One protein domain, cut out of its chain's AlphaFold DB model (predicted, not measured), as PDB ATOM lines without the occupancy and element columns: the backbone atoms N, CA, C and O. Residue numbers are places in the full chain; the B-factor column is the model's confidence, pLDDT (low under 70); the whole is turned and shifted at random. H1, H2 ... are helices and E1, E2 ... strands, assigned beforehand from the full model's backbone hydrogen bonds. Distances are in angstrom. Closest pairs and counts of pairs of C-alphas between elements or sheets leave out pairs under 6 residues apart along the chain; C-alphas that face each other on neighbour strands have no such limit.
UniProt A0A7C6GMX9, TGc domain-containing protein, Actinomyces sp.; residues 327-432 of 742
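AT A GLANCE: This is residues 327 to 432 of the 742 residues of the protein "TGc domain-containing protein" of Actinomyces sp. (UniProt A0A7C6GMX9). A strongly twisted sheet, E4 E5 E6, has the helix H2 packed along one face, and a smaller sheet, E1 E2 E3, joins it at one end, where E3 turns into E4. The short helix H1 sits to one side, and near the end of the printed part residues 430 to 431 fold back to pair with residues 368 to 369 of E3. The 106 printed residues run E1 H1 E2 E3 E4 E5 E6 H2; both sheets are antiparallel in those orders, and the class is mixed, with under half of the residues in named elements. The whole is compact, with a radius of gyration of the C-alphas of 13.2 A and spans of 39 by 27 by 22 A.

IN THESE COORDINATES: Find C-alpha 330 at (233.016, 228.236, 189.054), where E1, residues 330 to 333, begins. Next come H1, 337 to 344, 10.1 A; E2, 358 to 362, 11.5 A; and E3, 367 to 370. Then read E4, 372 to 376, 13.5 A; E5, 385 to 391, 19.4 A; and E6, 397 to 402, 16.1 A. H2, 410 to 420, 15.3 A, ends at C-alpha 420, (214.568, 227.024, 193.366).

HOW THE PARTS SIT: E4, E5 and E6 form a meander, each strand the antiparallel neighbour of the one before: look for N 373 and O 390, 2.8 A, and N 387 and O 400, 2.9 A. H2 is on this sheet at a height of 8.6 A, along the strands, at 8 degrees to E5 on the local plane; its closest C-alphas to E4 are Asn 419 and Asp 373, 5.1 A. E3 runs on into E4 at 73 degrees. In the other sheet, N 331 and O 361 are 2.8 A apart, and in the hairpin E2 and E3, N 360 and O 368 are 3.0 A apart. H1 is apart from H2. In H1 and H2 every O i to N i+4 pair is within hydrogen-bond range.

THE WHOLE: The C-alphas farthest apart, Asp 364 and Glu 407, are 41.4 A apart. The printed part has no cut; H1 to E2 is the long link. Mean pLDDT of the printed part is 72.2, with 42 residues under 70, among them 334 to 349.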
ATOM      1  N   PRO A 327     236.471 228.669 196.356       73.50
ATOM      2  CA  PRO A 327     235.290 227.803 196.306       73.50
ATOM      3  C   PRO A 327     234.097 228.427 195.565       73.50
ATOM      4  O   PRO A 327     233.255 227.708 195.043       73.50
ATOM      5  N   ARG A 328     234.007 229.764 195.513       74.50
ATOM      6  CA  ARG A 328     232.873 230.512 194.934       74.50
ATOM      7  C   ARG A 328     233.016 230.768 193.441       74.50
ATOM      8  O   ARG A 328     232.077 231.252 192.820       74.50
ATOM      9  N   ILE A 329     234.199 230.524 192.882       72.88
ATOM     10  CA  ILE A 329     234.491 230.805 191.479       72.88
ATOM     11  C   ILE A 329     234.272 229.512 190.696       72.88
ATOM     12  O   ILE A 329     235.133 228.633 190.762       72.88
ATOM     13  N   PRO A 330     233.168 229.368 189.948       72.00
ATOM     14  CA  PRO A 330     233.016 228.236 189.054       72.00
ATOM     15  C   PRO A 330     233.980 228.420 187.872       72.00
ATOM     16  O   PRO A 330     234.008 229.471 187.230       72.00
ATOM     17  N   VAL A 331     234.798 227.408 187.602       67.38
ATOM     18  CA  VAL A 331     235.805 227.420 186.530       67.38
ATOM     19  C   VAL A 331     235.306 226.660 185.314       67.38
ATOM     20  O   VAL A 331     235.520 227.106 184.188       67.38
ATOM     21  N   ASN A 332     234.641 225.526 185.532       68.25
ATOM     22  CA  ASN A 332     234.135 224.702 184.446       68.25
ATOM     23  C   ASN A 332     232.917 223.888 184.885       68.25
ATOM     24  O   ASN A 332     232.948 223.267 185.948       68.25
ATOM     25  N   ILE A 333     231.874 223.862 184.056       72.69
ATOM     26  CA  ILE A 333     230.740 222.950 184.247       72.69
ATOM     27  C   ILE A 333     231.191 221.563 183.799       72.69
ATOM     28  O   ILE A 333     231.815 221.417 182.750       72.69
ATOM     29  N   LEU A 334     230.894 220.547 184.601       66.69
ATOM     30  CA  LEU A 334     231.266 219.179 184.278       66.69
ATOM     31  C   LEU A 334     230.239 218.585 183.310       66.69
ATOM     32  O   LEU A 334     229.085 218.370 183.666       66.69
ATOM     33  N   ASN A 335     230.663 218.371 182.066       63.28
ATOM     34  CA  ASN A 335     229.797 217.965 180.957       63.28
ATOM     35  C   ASN A 335     230.411 216.860 180.080       63.28
ATOM     36  O   ASN A 335     229.832 216.526 179.048       63.28
ATOM     37  N   SER A 336     231.593 216.345 180.441       57.12
ATOM     38  CA  SER A 336     232.257 215.327 179.632       57.12
ATOM     39  C   SER A 336     231.492 214.004 179.749       57.12
ATOM     40  O   SER A 336     230.979 213.704 180.835       57.12
ATOM     41  N   PRO A 337     231.406 213.201 178.675       53.94
ATOM     42  CA  PRO A 337     230.751 211.897 178.723       53.94
ATOM     43  C   PRO A 337     231.255 211.012 179.873       53.94
ATOM     44  O   PRO A 337     230.454 210.388 180.557       53.94
ATOM     45  N   GLU A 338     232.556 211.036 180.165       50.94
ATOM     46  CA  GLU A 338     233.192 210.258 181.237       50.94
ATOM     47  C   GLU A 338     232.764 210.734 182.627       50.94
ATOM     48  O   GLU A 338     232.581 209.926 183.539       50.94
ATOM     49  N   PHE A 339     232.600 212.048 182.812       57.69
ATOM     50  CA  PHE A 339     232.053 212.588 184.052       57.69
ATOM     51  C   PHE A 339     230.590 212.182 184.219       57.69
ATOM     52  O   PHE A 339     230.208 211.718 185.292       57.69
ATOM     53  N   LEU A 340     229.786 212.347 183.166       58.97
ATOM     54  CA  LEU A 340     228.365 212.013 183.195       58.97
ATOM     55  C   LEU A 340     228.156 210.523 183.475       58.97
ATOM     56  O   LEU A 340     227.363 210.163 184.338       58.97
ATOM     57  N   GLU A 341     228.946 209.660 182.848       53.16
ATOM     58  CA  GLU A 341     228.919 208.222 183.093       53.16
ATOM     59  C   GLU A 341     229.378 207.868 184.514       53.16
ATOM     60  O   GLU A 341     228.739 207.072 185.201       53.16
ATOM     61  N   ARG A 342     230.451 208.493 185.011       53.50
ATOM     62  CA  ARG A 342     230.946 208.231 186.367       53.50
ATOM     63  C   ARG A 342     229.979 208.693 187.458       53.50
ATOM     64  O   ARG A 342     229.911 208.048 188.502       53.50
ATOM     65  N   PHE A 343     229.295 209.813 187.242       54.97
ATOM     66  CA  PHE A 343     228.474 210.473 188.257       54.97
ATOM     67  C   PHE A 343     226.988 210.098 188.160       54.97
ATOM     68  O   PHE A 343     226.311 209.985 189.174       54.97
ATOM     69  N   TYR A 344     226.473 209.862 186.957       57.66
ATOM     70  CA  TYR A 344     225.063 209.528 186.723       57.66
ATOM     71  C   TYR A 344     224.860 208.123 186.154       57.66
ATOM     72  O   TYR A 344     223.728 207.674 186.017       57.66
ATOM     73  N   GLY A 345     225.933 207.399 185.827       50.31
ATOM     74  CA  GLY A 345     225.846 206.058 185.249       50.31
ATOM     75  C   GLY A 345     225.486 206.017 183.762       50.31
ATOM     76  O   GLY A 345     225.442 204.923 183.212       50.31
ATOM     77  N   SER A 346     225.238 207.166 183.122       55.94
ATOM     78  CA  SER A 346     224.846 207.275 181.712       55.94
ATOM     79  C   SER A 346     225.188 208.655 181.132       55.94
ATOM     80  O   SER A 346     225.247 209.649 181.858       55.94
ATOM     81  N   ALA A 347     225.377 208.723 179.810       53.19
ATOM     82  CA  ALA A 347     225.488 209.979 179.061       53.19
ATOM     83  C   ALA A 347     224.128 210.691 178.880       53.19
ATOM     84  O   ALA A 347     224.096 211.895 178.621       53.19
ATOM     85  N   VAL A 348     223.016 209.961 179.039       61.91
ATOM     86  CA  VAL A 348     221.649 210.499 179.107       61.91
ATOM     87  C   VAL A 348     221.189 210.432 180.559       61.91
ATOM     88  O   VAL A 348     221.090 209.353 181.138       61.91
ATOM     89  N   ILE A 349     220.931 211.592 181.161       67.69
ATOM     90  CA  ILE A 349     220.704 211.700 182.605       67.69
ATOM     91  C   ILE A 349     219.209 211.556 182.908       67.69
ATOM     92  O   ILE A 349     218.375 212.212 182.276       67.69
ATOM     93  N   ALA A 350     218.858 210.748 183.908       70.69
ATOM     94  CA  ALA A 350     217.503 210.729 184.445       70.69
ATOM     95  C   ALA A 350     217.234 212.037 185.225       70.69
ATOM     96  O   ALA A 350     217.994 212.356 186.146       70.69
ATOM     97  N   PRO A 351     216.157 212.796 184.935       78.69
ATOM     98  CA  PRO A 351     215.884 214.080 185.599       78.69
ATOM     99  C   PRO A 351     215.832 214.007 187.136       78.69
ATOM    100  O   PRO A 351     216.200 214.953 187.834       78.69
ATOM    101  N   ASN A 352     215.402 212.865 187.677       72.25
ATOM    102  CA  ASN A 352     215.295 212.636 189.118       72.25
ATOM    103  C   ASN A 352     216.640 212.376 189.810       72.25
ATOM    104  O   ASN A 352     216.723 212.534 191.027       72.25
ATOM    105  N   ASP A 353     217.674 211.992 189.062       70.69
ATOM    106  CA  ASP A 353     219.018 211.753 189.597       70.69
ATOM    107  C   ASP A 353     219.925 212.983 189.468       70.69
ATOM    108  O   ASP A 353     220.999 213.032 190.069       70.69
ATOM    109  N   PHE A 354     219.490 214.004 188.725       77.19
ATOM    110  CA  PHE A 354     220.214 215.262 188.631       77.19
ATOM    111  C   PHE A 354     220.103 216.054 189.946       77.19
ATOM    112  O   PHE A 354     218.997 216.169 190.484       77.19
ATOM    113  N   PRO A 355     221.203 216.612 190.482       76.00
ATOM    114  CA  PRO A 355     221.198 217.383 191.722       76.00
ATOM    115  C   PRO A 355     220.415 218.695 191.602       76.00
ATOM    116  O   PRO A 355     220.176 219.215 190.515       76.00
ATOM    117  N   ASP A 356     220.040 219.258 192.752       83.69
ATOM    118  CA  ASP A 356     219.316 220.532 192.812       83.69
ATOM    119  C   ASP A 356     220.180 221.728 192.359       83.69
ATOM    120  O   ASP A 356     219.645 222.742 191.938       83.69
ATOM    121  N   GLY A 357     221.511 221.643 192.392       83.12
ATOM    122  CA  GLY A 357     222.400 222.661 191.815       83.12
ATOM    123  C   GLY A 357     223.272 222.090 190.704       83.12
ATOM    124  O   GLY A 357     223.412 220.878 190.571       83.12
ATOM    125  N   LEU A 358     223.867 222.959 189.886       84.38
ATOM    126  CA  LEU A 358     224.700 222.539 188.762       84.38
ATOM    127  C   LEU A 358     226.107 222.142 189.245       84.38
ATOM    128  O   LEU A 358     226.811 222.997 189.794       84.38
ATOM    129  N   PRO A 359     226.561 220.899 189.001       79.12
ATOM    130  CA  PRO A 359     227.917 220.486 189.339       79.12
ATOM    131  C   PRO A 359     228.962 221.211 188.494       79.12
ATOM    132  O   PRO A 359     228.942 221.163 187.260       79.12
ATOM    133  N   ALA A 360     229.917 221.850 189.159       74.94
ATOM    134  CA  ALA A 360     231.043 222.493 188.501       74.94
ATOM    135  C   ALA A 360     232.322 222.376 189.332       74.94
ATOM    136  O   ALA A 360     232.293 222.237 190.557       74.94
ATOM    137  N   ILE A 361     233.459 222.457 188.645       70.62
ATOM    138  CA  ILE A 361     234.768 222.595 189.281       70.62
ATOM    139  C   ILE A 361     234.885 224.030 189.790       70.62
ATOM    140  O   ILE A 361     234.798 224.980 189.005       70.62
ATOM    141  N   ALA A 362     235.109 224.185 191.089       71.06
ATOM    142  CA  ALA A 362     235.420 225.460 191.709       71.06
ATOM    143  C   ALA A 362     236.908 225.827 191.534       71.06
ATOM    144  O   ALA A 362     237.749 225.001 191.176       71.06
ATOM    145  N   GLY A 363     237.264 227.086 191.785       64.31
ATOM    146  CA  GLY A 363     238.622 227.615 191.619       64.31
ATOM    147  C   GLY A 363     239.679 226.984 192.527       64.31
ATOM    148  O   GLY A 363     240.871 227.148 192.270       64.31
ATOM    149  N   ASP A 364     239.257 226.264 193.568       64.25
ATOM    150  CA  ASP A 364     240.100 225.449 194.450       64.25
ATOM    151  C   ASP A 364     240.349 224.026 193.903       64.25
ATOM    152  O   ASP A 364     241.185 223.294 194.437       64.25
ATOM    153  N   GLY A 365     239.674 223.652 192.811       60.97
ATOM    154  CA  GLY A 365     239.757 222.347 192.158       60.97
ATOM    155  C   GLY A 365     238.768 221.303 192.677       60.97
ATOM    156  O   GLY A 365     238.800 220.178 192.181       60.97
ATOM    157  N   TYR A 366     237.905 221.643 193.640       62.50
ATOM    158  CA  TYR A 366     236.871 220.736 194.147       62.50
ATOM    159  C   TYR A 366     235.590 220.818 193.313       62.50
ATOM    160  O   TYR A 366     235.288 221.844 192.699       62.50
ATOM    161  N   ILE A 367     234.834 219.721 193.288       68.94
ATOM    162  CA  ILE A 367     233.534 219.651 192.618       68.94
ATOM    163  C   ILE A 367     232.467 220.111 193.606       68.94
ATOM    164  O   ILE A 367     232.364 219.581 194.710       68.94
ATOM    165  N   ARG A 368     231.679 221.109 193.210       75.00
ATOM    166  CA  ARG A 368     230.656 221.716 194.064       75.00
ATOM    167  C   ARG A 368     229.363 221.953 193.293       75.00
ATOM    168  O   ARG A 368     229.369 222.034 192.063       75.00
ATOM    169  N   SER A 369     228.264 222.060 194.029       82.62
ATOM    170  CA  SER A 369     226.919 222.301 193.515       82.62
ATOM    171  C   SER A 369     226.639 223.797 193.535       82.62
ATOM    172  O   SER A 369     226.520 224.406 194.601       82.62
ATOM    173  N   PHE A 370     226.575 224.412 192.356       83.19
ATOM    174  CA  PHE A 370     226.333 225.844 192.214       83.19
ATOM    175  C   PHE A 370     224.856 226.136 191.963       83.19
ATOM    176  O   PHE A 370     224.187 225.436 191.202       83.19
ATOM    177  N   ALA A 371     224.361 227.230 192.542       88.12
ATOM    178  CA  ALA A 371     223.057 227.769 192.178       88.12
ATOM    179  C   ALA A 371     223.026 228.091 190.675       88.12
ATOM    180  O   ALA A 371     223.925 228.759 190.151       88.12
ATOM    181  N   ALA A 372     221.993 227.621 189.983       90.25
ATOM    182  CA  ALA A 372     221.886 227.740 188.539       90.25
ATOM    183  C   ALA A 372     220.457 228.069 188.105       90.25
ATOM    184  O   ALA A 372     219.491 227.825 188.825       90.25
ATOM    185  N   ASP A 373     220.347 228.623 186.904       92.44
ATOM    186  CA  ASP A 373     219.088 228.775 186.195       92.44
ATOM    187  C   ASP A 373     219.025 227.728 185.079       92.44
ATOM    188  O   ASP A 373     219.973 227.587 184.304       92.44
ATOM    189  N   ALA A 374     217.913 227.007 184.987       93.75
ATOM    190  CA  ALA A 374     217.670 225.947 184.020       93.75
ATOM    191  C   ALA A 374     216.467 226.285 183.130       93.75
ATOM    192  O   ALA A 374     215.437 226.774 183.608       93.75
ATOM    193  N   LYS A 375     216.570 226.002 181.827       93.06
ATOM    194  CA  LYS A 375     215.448 226.121 180.882       93.06
ATOM    195  C   LYS A 375     215.580 225.134 179.724       93.06
ATOM    196  O   LYS A 375     216.684 224.848 179.268       93.06
ATOM    197  N   ARG A 376     214.447 224.679 179.187       88.81
ATOM    198  CA  ARG A 376     214.420 223.890 177.947       88.81
ATOM    199  C   ARG A 376     214.970 224.704 176.774       88.81
ATOM    200  O   ARG A 376     214.714 225.909 176.679       88.81
ATOM    201  N   VAL A 377     215.690 224.040 175.877       82.25
ATOM    202  CA  VAL A 377     216.193 224.631 174.631       82.25
ATOM    203  C   VAL A 377     215.946 223.704 173.447       82.25
ATOM    204  O   VAL A 377     216.008 222.485 173.576       82.25
ATOM    205  N   ASP A 378     215.689 224.294 172.280       66.12
ATOM    206  CA  ASP A 378     215.605 223.553 171.024       66.12
ATOM    207  C   ASP A 378     217.032 223.220 170.561       66.12
ATOM    208  O   ASP A 378     217.758 224.099 170.089       66.12
ATOM    209  N   ALA A 379     217.459 221.967 170.718       55.75
ATOM    210  CA  ALA A 379     218.778 221.507 170.292       55.75
ATOM    211  C   ALA A 379     218.671 220.230 169.443       55.75
ATOM    212  O   ALA A 379     217.927 219.315 169.776       55.75
ATOM    213  N   ASN A 380     219.447 220.160 168.355       49.44
ATOM    214  CA  ASN A 380     219.539 218.993 167.467       49.44
ATOM    215  C   ASN A 380     220.527 217.945 168.020       49.44
ATOM    216  O   ASN A 380     221.472 217.570 167.329       49.44
ATOM    217  N   TYR A 381     220.363 217.533 169.275       38.00
ATOM    218  CA  TYR A 381     221.134 216.428 169.853       38.00
ATOM    219  C   TYR A 381     220.285 215.149 169.874       38.00
ATOM    220  O   TYR A 381     219.059 215.217 169.896       38.00
ATOM    221  N   LEU A 382     220.963 214.001 169.786       42.94
ATOM    222  CA  LEU A 382     220.396 212.647 169.823       42.94
ATOM    223  C   LEU A 382     219.390 212.471 170.984       42.94
ATOM    224  O   LEU A 382     219.554 213.092 172.030       42.94
ATOM    225  N   GLU A 383     218.361 211.650 170.739       54.12
ATOM    226  CA  GLU A 383     217.224 211.248 171.599       54.12
ATOM    227  C   GLU A 383     217.204 211.803 173.051       54.12
ATOM    228  O   GLU A 383     217.931 211.331 173.919       54.12
ATOM    229  N   GLY A 384     216.332 212.789 173.331       64.31
ATOM    230  CA  GLY A 384     216.089 213.346 174.678       64.31
ATOM    231  C   GLY A 384     215.602 214.806 174.681       64.31
ATOM    232  O   GLY A 384     215.401 215.405 173.622       64.31
ATOM    233  N   VAL A 385     215.426 215.405 175.869       75.56
ATOM    234  CA  VAL A 385     215.183 216.855 176.032       75.56
ATOM    235  C   VAL A 385     216.462 217.568 176.442       75.56
ATOM    236  O   VAL A 385     217.095 217.224 177.438       75.56
ATOM    237  N   ALA A 386     216.799 218.619 175.696       81.00
ATOM    238  CA  ALA A 386     217.916 219.494 176.007       81.00
ATOM    239  C   ALA A 386     217.508 220.597 176.995       81.00
ATOM    240  O   ALA A 386     216.534 221.332 176.788       81.00
ATOM    241  N   VAL A 387     218.298 220.745 178.056       86.12
ATOM    242  CA  VAL A 387     218.138 221.791 179.071       86.12
ATOM    243  C   VAL A 387     219.429 222.601 179.144       86.12
ATOM    244  O   VAL A 387     220.509 222.054 179.357       86.12
ATOM    245  N   GLU A 388     219.323 223.914 178.943       87.88
ATOM    246  CA  GLU A 388     220.415 224.855 179.190       87.88
ATOM    247  C   GLU A 388     220.422 225.229 180.671       87.88
ATOM    248  O   GLU A 388     219.443 225.773 181.183       87.88
ATOM    249  N   PHE A 389     221.556 224.992 181.319       88.75
ATOM    250  CA  PHE A 389     221.887 225.470 182.649       88.75
ATOM    251  C   PHE A 389     222.830 226.664 182.558       88.75
ATOM    252  O   PHE A 389     223.758 226.685 181.749       88.75
ATOM    253  N   SER A 390     222.618 227.655 183.411       85.38
ATOM    254  CA  SER A 390     223.485 228.820 183.578       85.38
ATOM    255  C   SER A 390     223.804 228.988 185.054       85.38
ATOM    256  O   SER A 390     222.884 229.166 185.846       85.38
ATOM    257  N   ILE A 391     225.079 228.951 185.440       84.62
ATOM    258  CA  ILE A 391     225.447 229.212 186.840       84.62
ATOM    259  C   ILE A 391     225.138 230.678 187.158       84.62
ATOM    260  O   ILE A 391     225.557 231.577 186.420       84.62
ATOM    261  N   ARG A 392     224.408 230.930 188.252       83.31
ATOM    262  CA  ARG A 392     224.110 232.296 188.706       83.31
ATOM    263  C   ARG A 392     225.412 233.018 189.042       83.31
ATOM    264  O   ARG A 392     226.375 232.403 189.493       83.31
ATOM    265  N   ASP A 393     225.461 234.324 188.790       74.19
ATOM    266  CA  ASP A 393     226.676 235.129 188.976       74.19
ATOM    267  C   ASP A 393     227.907 234.590 188.214       74.19
ATOM    268  O   ASP A 393     229.047 234.780 188.638       74.19
ATOM    269  N   SER A 394     227.700 233.933 187.068       73.94
ATOM    270  CA  SER A 394     228.757 233.427 186.190       73.94
ATOM    271  C   SER A 394     228.391 233.570 184.711       73.94
ATOM    272  O   SER A 394     227.223 233.682 184.338       73.94
ATOM    273  N   SER A 395     229.404 233.554 183.841       68.44
ATOM    274  CA  SER A 395     229.219 233.418 182.392       68.44
ATOM    275  C   SER A 395     229.125 231.959 181.936       68.44
ATOM    276  O   SER A 395     228.895 231.710 180.753       68.44
ATOM    277  N   LEU A 396     229.346 230.999 182.840       70.19
ATOM    278  CA  LEU A 396     229.329 229.579 182.516       70.19
ATOM    279  C   LEU A 396     227.906 229.096 182.261       70.19
ATOM    280  O   LEU A 396     227.007 229.256 183.091       70.19
ATOM    281  N   ARG A 397     227.736 228.481 181.095       78.44
ATOM    282  CA  ARG A 397     226.491 227.865 180.657       78.44
ATOM    283  C   ARG A 397     226.789 226.541 179.995       78.44
ATOM    284  O   ARG A 397     227.833 226.395 179.365       78.44
ATOM    285  N   GLN A 398     225.858 225.612 180.118       78.44
ATOM    286  CA  GLN A 398     225.977 224.284 179.547       78.44
ATOM    287  C   GLN A 398     224.615 223.775 179.110       78.44
ATOM    288  O   GLN A 398     223.632 223.967 179.813       78.44
ATOM    289  N   VAL A 399     224.573 223.075 177.980       80.56
ATOM    290  CA  VAL A 399     223.404 222.287 177.584       80.56
ATOM    291  C   VAL A 399     223.672 220.828 177.936       80.56
ATOM    292  O   VAL A 399     224.726 220.301 177.574       80.56
ATOM    293  N   LEU A 400     222.747 220.203 178.662       76.38
ATOM    294  CA  LEU A 400     222.764 218.773 178.976       76.38
ATOM    295  C   LEU A 400     221.494 218.113 178.425       76.38
ATOM    296  O   LEU A 400     220.443 218.757 178.339       76.38
ATOM    297  N   SER A 401     221.614 216.839 178.059       77.12
ATOM    298  CA  SER A 401     220.511 216.022 177.554       77.12
ATOM    299  C   SER A 401     219.968 215.112 178.651       77.12
ATOM    300  O   SER A 401     220.731 214.461 179.366       77.12
ATOM    301  N   PHE A 402     218.642 215.044 178.745       75.62
ATOM    302  CA  PHE A 402     217.930 214.204 179.704       75.62
ATOM    303  C   PHE A 402     216.986 213.255 178.985       75.62
ATOM    304  O   PHE A 402     216.445 213.591 177.926       75.62
ATOM    305  N   SER A 403     216.749 212.094 179.593       71.75
ATOM    306  CA  SER A 403     215.687 211.194 179.148       71.75
ATOM    307  C   SER A 403     214.346 211.926 179.244       71.75
ATOM    308  O   SER A 403     214.029 212.474 180.300       71.75
ATOM    309  N   ASP A 404     213.563 211.939 178.165       66.88
ATOM    310  CA  ASP A 404     212.256 212.598 178.143       66.88
ATOM    311  C   ASP A 404     211.130 211.576 178.055       66.88
ATOM    312  O   ASP A 404     211.023 210.822 177.087       66.88
ATOM    313  N   ASN A 405     210.256 211.602 179.055       65.62
ATOM    314  CA  ASN A 405     208.945 210.987 178.989       65.62
ATOM    315  C   ASN A 405     207.897 212.099 179.162       65.62
ATOM    316  O   ASN A 405     207.574 212.488 180.286       65.62
ATOM    317  N   PRO A 406     207.337 212.633 178.063       59.25
ATOM    318  CA  PRO A 406     206.462 213.802 178.116       59.25
ATOM    319  C   PRO A 406     205.150 213.574 178.891       59.25
ATOM    320  O   PRO A 406     204.405 214.529 179.114       59.25
ATOM    321  N   GLU A 407     204.849 212.338 179.306       58.59
ATOM    322  CA  GLU A 407     203.691 212.009 180.140       58.59
ATOM    323  C   GLU A 407     203.941 212.161 181.655       58.59
ATOM    324  O   GLU A 407     202.961 212.253 182.399       58.59
ATOM    325  N   ASP A 408     205.198 212.219 182.126       70.69
ATOM    326  CA  ASP A 408     205.523 212.249 183.566       70.69
ATOM    327  C   ASP A 408     205.958 213.618 184.121       70.69
ATOM    328  O   ASP A 408     205.880 213.828 185.328       70.69
ATOM    329  N   GLY A 409     206.348 214.569 183.264       77.06
ATOM    330  CA  GLY A 409     206.721 215.930 183.676       77.06
ATOM    331  C   GLY A 409     208.045 216.040 184.450       77.06
ATOM    332  O   GLY A 409     208.380 217.126 184.922       77.06
ATOM    333  N   SER A 410     208.820 214.959 184.543       81.00
ATOM    334  CA  SER A 410     210.038 214.857 185.364       81.00
ATOM    335  C   SER A 410     211.105 215.911 185.036       81.00
ATOM    336  O   SER A 410     211.744 216.461 185.934       81.00
ATOM    337  N   VAL A 411     211.266 216.265 183.757       84.94
ATOM    338  CA  VAL A 411     212.188 217.332 183.326       84.94
ATOM    339  C   VAL A 411     211.751 218.706 183.847       84.94
ATOM    340  O   VAL A 411     212.597 219.507 184.242       84.94
ATOM    341  N   ASP A 412     210.448 218.996 183.871       89.31
ATOM    342  CA  ASP A 412     209.951 220.289 184.355       89.31
ATOM    343  C   ASP A 412     210.078 220.395 185.881       89.31
ATOM    344  O   ASP A 412     210.475 221.445 186.386       89.31
ATOM    345  N   GLU A 413     209.835 219.299 186.608       88.50
ATOM    346  CA  GLU A 413     210.068 219.227 188.057       88.50
ATOM    347  C   GLU A 413     211.552 219.411 188.406       88.50
ATOM    348  O   GLU A 413     211.887 220.152 189.333       88.50
ATOM    349  N   MET A 414     212.461 218.793 187.643       89.50
ATOM    350  CA  MET A 414     213.904 219.012 187.783       89.50
ATOM    351  C   MET A 414     214.272 220.480 187.528       89.50
ATOM    352  O   MET A 414     215.009 221.073 188.312       89.50
ATOM    353  N   ILE A 415     213.746 221.093 186.463       93.12
ATOM    354  CA  ILE A 415     213.974 222.515 186.170       93.12
ATOM    355  C   ILE A 415     213.486 223.396 187.331       93.12
ATOM    356  O   ILE A 415     214.171 224.348 187.703       93.12
ATOM    357  N   GLU A 416     212.326 223.098 187.918       93.50
ATOM    358  CA  GLU A 416     211.793 223.844 189.063       93.50
ATOM    359  C   GLU A 416     212.664 223.676 190.315       93.50
ATOM    360  O   GLU A 416     212.983 224.667 190.980       93.50
ATOM    361  N   ARG A 417     213.121 222.452 190.608       91.75
ATOM    362  CA  ARG A 417     214.086 222.180 191.685       91.75
ATOM    363  C   ARG A 417     215.372 222.979 191.500       91.75
ATOM    364  O   ARG A 417     215.769 223.700 192.410       91.75
ATOM    365  N   VAL A 418     215.958 222.949 190.303       89.94
ATOM    366  CA  VAL A 418     217.211 223.662 190.025       89.94
ATOM    367  C   VAL A 418     217.051 225.174 190.130       89.94
ATOM    368  O   VAL A 418     217.838 225.855 190.787       89.94
ATOM    369  N   ASN A 419     215.971 225.711 189.566       93.50
ATOM    370  CA  ASN A 419     215.669 227.137 189.655       93.50
ATOM    371  C   ASN A 419     215.325 227.598 191.083       93.50
ATOM    372  O   ASN A 419     215.459 228.782 191.384       93.50
ATOM    373  N   SER A 420     214.887 226.700 191.968       89.94
ATOM    374  CA  SER A 420     214.568 227.024 193.366       89.94
ATOM    375  C   SER A 420     215.708 226.741 194.348       89.94
ATOM    376  O   SER A 420     215.645 227.213 195.485       89.94
ATOM    377  N   TYR A 421     216.762 226.044 193.917       85.88
ATOM    378  CA  TYR A 421     217.948 225.801 194.729       85.88
ATOM    379  C   TYR A 421     218.701 227.107 195.013       85.88
ATOM    380  O   TYR A 421     219.083 227.858 194.107       85.88
ATOM    381  N   ASP A 422     218.885 227.383 196.301       81.25
ATOM    382  CA  ASP A 422     219.588 228.551 196.831       81.25
ATOM    383  C   ASP A 422     220.293 228.127 198.137       81.25
ATOM    384  O   ASP A 422     219.668 228.135 199.205       81.25
ATOM    385  N   PRO A 423     221.542 227.626 198.063       70.56
ATOM    386  CA  PRO A 423     222.204 226.990 199.198       70.56
ATOM    387  C   PRO A 423     222.389 227.980 200.364       70.56
ATOM    388  O   PRO A 423     222.840 229.110 200.154       70.56
ATOM    389  N   PRO A 424     222.068 227.588 201.616       54.94
ATOM    390  CA  PRO A 424     222.167 228.449 202.786       54.94
ATOM    391  C   PRO A 424     223.609 228.519 203.295       54.94
ATOM    392  O   PRO A 424     223.979 227.964 204.327       54.94
ATOM    393  N   THR A 425     224.419 229.270 202.576       53.47
ATOM    394  CA  THR A 425     225.731 229.755 202.993       53.47
ATOM    395  C   THR A 425     225.846 231.190 202.484       53.47
ATOM    396  O   THR A 425     224.982 231.698 201.773       53.47
ATOM    397  N   ASP A 426     226.885 231.911 202.854       59.09
ATOM    398  CA  ASP A 426     227.206 233.255 202.371       59.09
ATOM    399  C   ASP A 426     227.573 233.311 200.863       59.09
ATOM    400  O   ASP A 426     228.445 234.087 200.460       59.09
ATOM    401  N   GLY A 427     226.911 232.499 200.029       61.53
ATOM    402  CA  GLY A 427     227.142 232.312 198.600       61.53
ATOM    403  C   GLY A 427     228.206 231.259 198.271       61.53
ATOM    404  O   GLY A 427     228.815 231.343 197.207       61.53
ATOM    405  N   ILE A 428     228.492 230.319 199.181       67.75
ATOM    406  CA  ILE A 428     229.465 229.237 198.965       67.75
ATOM    407  C   ILE A 428     228.728 227.982 198.460       67.75
ATOM    408  O   ILE A 428     227.857 227.471 199.165       67.75
ATOM    409  N   PRO A 429     229.066 227.458 197.272       70.38
ATOM    410  CA  PRO A 429     228.438 226.251 196.738       70.38
ATOM    411  C   PRO A 429     228.707 225.039 197.641       70.38
ATOM    412  O   PRO A 429     229.784 224.914 198.234       70.38
ATOM    413  N   GLU A 430     227.722 224.149 197.748       72.38
ATOM    414  CA  GLU A 430     227.821 222.957 198.592       72.38
ATOM    415  C   GLU A 430     228.809 221.961 197.985       72.38
ATOM    416  O   GLU A 430     228.844 221.773 196.765       72.38
ATOM    417  N   ASP A 431     229.633 221.335 198.826       65.12
ATOM    418  CA  ASP A 431     230.499 220.249 198.377       65.12
ATOM    419  C   ASP A 431     229.639 219.126 197.813       65.12
ATOM    420  O   ASP A 431     228.744 218.606 198.481       65.12
ATOM    421  N   ILE A 432     229.926 218.759 196.567       59.28
ATOM    422  CA  ILE A 432     229.364 217.546 196.009       59.28
ATOM    423  C   ILE A 432     230.236 216.427 196.535       59.28
ATOM    424  O   ILE A 432     231.419 216.332 196.198       59.28
TER     425      ILE A 432